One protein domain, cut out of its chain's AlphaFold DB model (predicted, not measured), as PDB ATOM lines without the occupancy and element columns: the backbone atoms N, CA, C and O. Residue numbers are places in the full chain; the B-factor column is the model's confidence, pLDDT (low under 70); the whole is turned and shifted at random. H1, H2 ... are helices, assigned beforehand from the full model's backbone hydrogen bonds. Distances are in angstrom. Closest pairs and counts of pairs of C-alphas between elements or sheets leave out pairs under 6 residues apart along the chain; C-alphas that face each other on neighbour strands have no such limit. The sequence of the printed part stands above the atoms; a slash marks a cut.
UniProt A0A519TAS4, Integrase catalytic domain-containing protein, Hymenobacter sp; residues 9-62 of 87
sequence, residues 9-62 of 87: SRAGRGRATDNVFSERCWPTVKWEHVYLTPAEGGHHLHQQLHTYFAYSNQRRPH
ATOM      1  N   SER A   9      40.302 -33.809  32.780       57.94
ATOM      2  CA  SER A   9      39.819 -32.731  33.648       57.94
ATOM      3  C   SER A   9      38.584 -32.088  33.023       57.94
ATOM      4  O   SER A   9      38.679 -31.517  31.940       57.94
ATOM      5  N   ARG A  10      37.425 -32.153  33.679       58.22
ATOM      6  CA  ARG A  10      36.223 -31.403  33.265       58.22
ATOM      7  C   ARG A  10      36.204 -29.972  33.830       58.22
ATOM      8  O   ARG A  10      35.411 -29.152  33.388       58.22
ATOM      9  N   ALA A  11      37.095 -29.670  34.778       55.84
ATOM     10  CA  ALA A  11      37.219 -28.371  35.430       55.84
ATOM     11  C   ALA A  11      38.294 -27.521  34.728       55.84
ATOM     12  O   ALA A  11      39.452 -27.924  34.626       55.84
ATOM     13  N   GLY A  12      37.902 -26.342  34.239       54.09
ATOM     14  CA  GLY A  12      38.642 -25.481  33.300       54.09
ATOM     15  C   GLY A  12      39.996 -24.904  33.744       54.09
ATOM     16  O   GLY A  12      40.527 -24.029  33.066       54.09
ATOM     17  N   ARG A  13      40.600 -25.371  34.840       51.91
ATOM     18  CA  ARG A  13      41.923 -24.912  35.284       51.91
ATOM     19  C   ARG A  13      43.010 -25.699  34.534       51.91
ATOM     20  O   ARG A  13      43.230 -26.870  34.822       51.91
ATOM     21  N   GLY A  14      43.641 -25.060  33.544       58.19
ATOM     22  CA  GLY A  14      44.736 -25.627  32.733       58.19
ATOM     23  C   GLY A  14      44.379 -26.008  31.288       58.19
ATOM     24  O   GLY A  14      45.283 -26.237  30.499       58.19
ATOM     25  N   ARG A  15      43.090 -25.999  30.907       58.09
ATOM     26  CA  ARG A  15      42.635 -26.264  29.523       58.09
ATOM     27  C   ARG A  15      42.623 -25.044  28.610       58.09
ATOM     28  O   ARG A  15      42.295 -25.197  27.443       58.09
ATOM     29  N   ALA A  16      42.931 -23.844  29.106       60.72
ATOM     30  CA  ALA A  16      42.861 -22.641  28.280       60.72
ATOM     31  C   ALA A  16      43.680 -22.805  26.992       60.72
ATOM     32  O   ALA A  16      43.190 -22.457  25.933       60.72
ATOM     33  N   THR A  17      44.857 -23.433  27.047       62.50
ATOM     34  CA  THR A  17      45.695 -23.659  25.862       62.50
ATOM     35  C   THR A  17      45.112 -24.697  24.900       62.50
ATOM     36  O   THR A  17      45.029 -24.419  23.708       62.50
ATOM     37  N   ASP A  18      44.655 -25.852  25.397       64.94
ATOM     38  CA  ASP A  18      44.045 -26.895  24.552       64.94
ATOM     39  C   ASP A  18      42.727 -26.417  23.928       64.94
ATOM     40  O   ASP A  18      42.446 -26.654  22.753       64.94
ATOM     41  N   ASN A  19      41.928 -25.695  24.717       71.00
ATOM     42  CA  ASN A  19      40.666 -25.112  24.290       71.00
ATOM     43  C   ASN A  19      40.905 -24.002  23.267       71.00
ATOM     44  O   ASN A  19      40.308 -24.032  22.200       71.00
ATOM     45  N   VAL A  20      41.849 -23.091  23.526       74.44
ATOM     46  CA  VAL A  20      42.230 -22.034  22.578       74.44
ATOM     47  C   VAL A  20      42.789 -22.626  21.286       74.44
ATOM     48  O   VAL A  20      42.512 -22.092  20.214       74.44
ATOM     49  N   PHE A  21      43.550 -23.722  21.345       71.06
ATOM     50  CA  PHE A  21      44.029 -24.394  20.139       71.06
ATOM     51  C   PHE A  21      42.865 -24.960  19.325       71.06
ATOM     52  O   PHE A  21      42.748 -24.649  18.141       71.06
ATOM     53  N   SER A  22      41.971 -25.724  19.957       76.25
ATOM     54  CA  SER A  22      40.796 -26.284  19.284       76.25
ATOM     55  C   SER A  22      39.876 -25.186  18.733       76.25
ATOM     56  O   SER A  22      39.430 -25.271  17.591       76.25
ATOM     57  N   GLU A  23      39.628 -24.126  19.502       82.75
ATOM     58  CA  GLU A  23      38.792 -22.983  19.115       82.75
ATOM     59  C   GLU A  23      39.386 -22.170  17.969       82.75
ATOM     60  O   GLU A  23      38.639 -21.670  17.135       82.75
ATOM     61  N   ARG A  24      40.713 -22.027  17.901       81.50
ATOM     62  CA  ARG A  24      41.378 -21.320  16.797       81.50
ATOM     63  C   ARG A  24      41.533 -22.191  15.560       81.50
ATOM     64  O   ARG A  24      41.431 -21.687  14.449       81.50
ATOM     65  N   CYS A  25      41.778 -23.484  15.744       82.69
ATOM     66  CA  CYS A  25      41.985 -24.422  14.650       82.69
ATOM     67  C   CYS A  25      40.673 -24.728  13.915       82.69
ATOM     68  O   CYS A  25      40.631 -24.748  12.684       82.69
ATOM     69  N   TRP A  26      39.580 -24.914  14.656       84.44
ATOM     70  CA  TRP A  26      38.324 -25.397  14.087       84.44
ATOM     71  C   TRP A  26      37.666 -24.457  13.061       84.44
ATOM     72  O   TRP A  26      37.189 -24.950  12.038       84.44
ATOM     73  N   PRO A  27      37.637 -23.123  13.244       88.88
ATOM     74  CA  PRO A  27      37.167 -22.208  12.211       88.88
ATOM     75  C   PRO A  27      37.946 -22.359  10.902       88.88
ATOM     76  O   PRO A  27      37.324 -22.456   9.848       88.88
ATOM     77  N   THR A  28      39.278 -22.448  10.958       85.69
ATOM     78  CA  THR A  28      40.126 -22.629   9.771       85.69
ATOM     79  C   THR A  28      39.837 -23.951   9.070       85.69
ATOM     80  O   THR A  28      39.579 -23.956   7.872       85.69
ATOM     81  N   VAL A  29      39.781 -25.057   9.819       86.81
ATOM     82  CA  VAL A  29      39.466 -26.393   9.280       86.81
ATOM     83  C   VAL A  29      38.100 -26.402   8.586       86.81
ATOM     84  O   VAL A  29      37.942 -26.979   7.508       86.81
ATOM     85  N   LYS A  30      37.100 -25.739   9.181       85.38
ATOM     86  CA  LYS A  30      35.760 -25.668   8.595       85.38
ATOM     87  C   LYS A  30      35.752 -24.932   7.258       85.38
ATOM     88  O   LYS A  30      35.197 -25.451   6.295       85.38
ATOM     89  N   TRP A  31      36.380 -23.760   7.198       87.81
ATOM     90  CA  TRP A  31      36.396 -22.929   5.992       87.81
ATOM     91  C   TRP A  31      37.279 -23.488   4.877       87.81
ATOM     92  O   TRP A  31      36.875 -23.464   3.721       87.81
ATOM     93  N   GLU A  32      38.461 -24.002   5.209       82.88
ATOM     94  CA  GLU A  32      39.427 -24.478   4.214       82.88
ATOM     95  C   GLU A  32      39.166 -25.911   3.740       82.88
ATOM     96  O   GLU A  32      39.713 -26.313   2.715       82.88
ATOM     97  N   HIS A  33      38.387 -26.708   4.479       83.38
ATOM     98  CA  HIS A  33      38.215 -28.125   4.158       83.38
ATOM     99  C   HIS A  33      36.768 -28.597   4.245       83.38
ATOM    100  O   HIS A  33      36.214 -29.024   3.237       83.38
ATOM    101  N   VAL A  34      36.122 -28.485   5.410       84.38
ATOM    102  CA  VAL A  34      34.796 -29.105   5.624       84.38
ATOM    103  C   VAL A  34      33.714 -28.494   4.726       84.38
ATOM    104  O   VAL A  34      32.861 -29.218   4.223       84.38
ATOM    105  N   TYR A  35      33.742 -27.180   4.491       84.62
ATOM    106  CA  TYR A  35      32.777 -26.525   3.600       84.62
ATOM    107  C   TYR A  35      33.115 -26.670   2.115       84.62
ATOM    108  O   TYR A  35      32.209 -26.618   1.287       84.62
ATOM    109  N   LEU A  36      34.389 -26.865   1.767       84.00
ATOM    110  CA  LEU A  36      34.818 -27.056   0.378       84.00
ATOM    111  C   LEU A  36      34.676 -28.508  -0.083       84.00
ATOM    112  O   LEU A  36      34.571 -28.771  -1.277       84.00
ATOM    113  N   THR A  37      34.687 -29.459   0.848       80.81
ATOM    114  CA  THR A  37      34.569 -30.885   0.557       80.81
ATOM    115  C   THR A  37      33.496 -31.492   1.460       80.81
ATOM    116  O   THR A  37      33.815 -32.001   2.536       80.81
ATOM    117  N   PRO A  38      32.212 -31.424   1.060       80.25
ATOM    118  CA  PRO A  38      31.138 -32.005   1.849       80.25
ATOM    119  C   PRO A  38      31.332 -33.521   1.934       80.25
ATOM    120  O   PRO A  38      31.401 -34.221   0.924       80.25
ATOM    121  N   ALA A  39      31.449 -34.032   3.154       82.44
ATOM    122  CA  ALA A  39      31.562 -35.460   3.387       82.44
ATOM    123  C   ALA A  39      30.189 -36.132   3.260       82.44
ATOM    124  O   ALA A  39      29.220 -35.678   3.862       82.44
ATOM    125  N   GLU A  40      30.124 -37.268   2.566       81.81
ATOM    126  CA  GLU A  40      28.902 -38.082   2.453       81.81
ATOM    127  C   GLU A  40      28.437 -38.691   3.792       81.81
ATOM    128  O   GLU A  40      27.288 -39.100   3.934       81.81
ATOM    129  N   GLY A  41      29.307 -38.727   4.806       88.31
ATOM    130  CA  GLY A  41      28.969 -39.212   6.141       88.31
ATOM    131  C   GLY A  41      30.090 -39.007   7.158       88.31
ATOM    132  O   GLY A  41      31.192 -38.563   6.828       88.31
ATOM    133  N   GLY A  42      29.826 -39.364   8.418       84.12
ATOM    134  CA  GLY A  42      30.760 -39.132   9.528       84.12
ATOM    135  C   GLY A  42      32.091 -39.884   9.406       84.12
ATOM    136  O   GLY A  42      33.136 -39.348   9.770       84.12
ATOM    137  N   HIS A  43      32.084 -41.102   8.851       86.88
ATOM    138  CA  HIS A  43      33.315 -41.874   8.643       86.88
ATOM    139  C   HIS A  43      34.210 -41.239   7.570       86.88
ATOM    140  O   HIS A  43      35.419 -41.116   7.758       86.88
ATOM    141  N   HIS A  44      33.600 -40.769   6.482       84.12
ATOM    142  CA  HIS A  44      34.302 -40.062   5.418       84.12
ATOM    143  C   HIS A  44      34.875 -38.731   5.923       84.12
ATOM    144  O   HIS A  44      36.053 -38.456   5.712       84.12
ATOM    145  N   LEU A  45      34.102 -37.972   6.711       86.75
ATOM    146  CA  LEU A  45      34.576 -36.741   7.352       86.75
ATOM    147  C   LEU A  45      35.798 -36.995   8.246       86.75
ATOM    148  O   LEU A  45      36.750 -36.221   8.230       86.75
ATOM    149  N   HIS A  46      35.799 -38.088   9.012       87.44
ATOM    150  CA  HIS A  46      36.930 -38.440   9.868       87.44
ATOM    151  C   HIS A  46      38.203 -38.730   9.056       87.44
ATOM    152  O   HIS A  46      39.276 -38.223   9.386       87.44
ATOM    153  N   GLN A  47      38.094 -39.509   7.975       87.81
ATOM    154  CA  GLN A  47      39.225 -39.800   7.082       87.81
ATOM    155  C   GLN A  47      39.755 -38.531   6.392       87.81
ATOM    156  O   GLN A  47      40.970 -38.323   6.300       87.81
ATOM    157  N   GLN A  48      38.848 -37.657   5.957       85.56
ATOM    158  CA  GLN A  48      39.166 -36.368   5.347       85.56
ATOM    159  C   GLN A  48      39.901 -35.441   6.321       85.56
ATOM    160  O   GLN A  48      40.983 -34.950   6.005       85.56
ATOM    161  N   LEU A  49      39.393 -35.290   7.548       87.69
ATOM    162  CA  LEU A  49      40.052 -34.511   8.598       87.69
ATOM    163  C   LEU A  49      41.438 -35.064   8.938       87.69
ATOM    164  O   LEU A  49      42.386 -34.290   9.046       87.69
ATOM    165  N   HIS A  50      41.588 -36.386   9.060       87.62
ATOM    166  CA  HIS A  50      42.889 -37.011   9.309       87.62
ATOM    167  C   HIS A  50      43.903 -36.662   8.208       87.62
ATOM    168  O   HIS A  50      45.040 -36.279   8.489       87.62
ATOM    169  N   THR A  51      43.465 -36.717   6.950       86.06
ATOM    170  CA  THR A  51      44.283 -36.346   5.789       86.06
ATOM    171  C   THR A  51      44.619 -34.853   5.792       86.06
ATOM    172  O   THR A  51      45.775 -34.481   5.588       86.06
ATOM    173  N   TYR A  52      43.647 -33.988   6.094       85.94
ATOM    174  CA  TYR A  52      43.850 -32.544   6.205       85.94
ATOM    175  C   TYR A  52      44.852 -32.184   7.310       85.94
ATOM    176  O   TYR A  52      45.726 -31.342   7.095       85.94
ATOM    177  N   PHE A  53      44.793 -32.835   8.475       84.00
ATOM    178  CA  PHE A  53      45.752 -32.610   9.561       84.00
ATOM    179  C   PHE A  53      47.158 -33.107   9.213       84.00
ATOM    180  O   PHE A  53      48.135 -32.398   9.452       84.00
ATOM    181  N   ALA A  54      47.280 -34.273   8.573       85.19
ATOM    182  CA  ALA A  54      48.567 -34.757   8.075       85.19
ATOM    183  C   ALA A  54      49.187 -33.777   7.060       85.19
ATOM    184  O   ALA A  54      50.368 -33.440   7.152       85.19
ATOM    185  N   TYR A  55      48.374 -33.257   6.139       82.69
ATOM    186  CA  TYR A  55      48.789 -32.294   5.120       82.69
ATOM    187  C   TYR A  55      49.161 -30.921   5.691       82.69
ATOM    188  O   TYR A  55      50.190 -30.347   5.329       82.69
ATOM    189  N   SER A  56      48.345 -30.378   6.593       74.88
ATOM    190  CA  SER A  56      48.588 -29.070   7.214       74.88
ATOM    191  C   SER A  56      49.842 -29.076   8.091       74.88
ATOM    192  O   SER A  56      50.619 -28.123   8.016       74.88
ATOM    193  N   ASN A  57      50.110 -30.174   8.807       76.81
ATOM    194  CA  ASN A  57      51.352 -30.368   9.560       76.81
ATOM    195  C   ASN A  57      52.597 -30.442   8.654       76.81
ATOM    196  O   ASN A  57      53.655 -29.943   9.027       76.81
ATOM    197  N   GLN A  58      52.488 -31.028   7.455       73.50
ATOM    198  CA  GLN A  58      53.607 -31.119   6.503       73.50
ATOM    199  C   GLN A  58      53.860 -29.807   5.746       73.50
ATOM    200  O   GLN A  58      55.005 -29.454   5.472       73.50
ATOM    201  N   ARG A  59      52.803 -29.061   5.403       66.75
ATOM    202  CA  ARG A  59      52.912 -27.791   4.662       66.75
ATOM    203  C   ARG A  59      53.289 -26.596   5.505       66.75
ATOM    204  O   ARG A  59      53.833 -25.630   4.975       66.75
ATOM    205  N   ARG A  60      52.933 -26.618   6.783       61.22
ATOM    206  CA  ARG A  60      53.355 -25.615   7.747       61.22
ATOM    207  C   ARG A  60      54.387 -26.280   8.648       61.22
ATOM    208  O   ARG A  60      54.040 -26.620   9.778       61.22
ATOM    209  N   PRO A  61      55.654 -26.440   8.213       54.78
ATOM    210  CA  PRO A  61      56.720 -26.534   9.188       54.78
ATOM    211  C   PRO A  61      56.616 -25.230   9.971       54.78
ATOM    212  O   PRO A  61      56.937 -24.157   9.456       54.78
ATOM    213  N   HIS A  62      56.013 -25.300  11.161       55.25
ATOM    214  CA  HIS A  62      55.987 -24.199  12.104       55.25
ATOM    215  C   HIS A  62      57.412 -23.692  12.127       55.25
ATOM    216  O   HIS A  62      58.292 -24.479  12.464       55.25
TER     217      HIS A  62
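Overview. This is residues 9 to 62 of the 87 residues of the protein "Integrase catalytic domain-containing protein" of Hymenobacter sp (UniProt A0A519TAS4). Two long helices stand roughly as a lopsided T: the last residues of H1, 33 to 34, meet H2 along residues 45 to 52, and the rest of H1 reaches away. Residues 9 to 25 stick out as a long arm, and residues 57 to 62 as a shorter one. The printed part has 54 residues with two named helices, H1 then H2, and no named strand, all helix in class. It is loose, with a radius of gyration of the C-alphas of 13.4 A and spans of 37 by 28 by 16 A.

Arrangement. H1, residues 16 to 34, and H2, residues 42 to 59, only just touch, with 3 pairs of C-alphas within 8 A. The closest C-alphas, of His 33 and Tyr 52, are 7.4 A apart. Their lines are about perpendicular, at 76 degrees. Every O i to N i+4 pair is within hydrogen-bond range in H2, and 13 of 15 in H1.

Along the chain. H1 begins at C-alpha 16 (42.861, -22.641, 28.280) and is 24.9 A long, with a kink of 33 degrees near residue 28. H2 is 25.4 A long and ends at C-alpha 59 (52.912, -27.791, 4.662).

Size, cuts and confidence. The C-alphas of Arg 13 and Glu 40, the two farthest apart, are 37.7 A apart. The printed part has no cut, and the link is short. Residues 9 to 18 and 59 to 62 have pLDDT under 70.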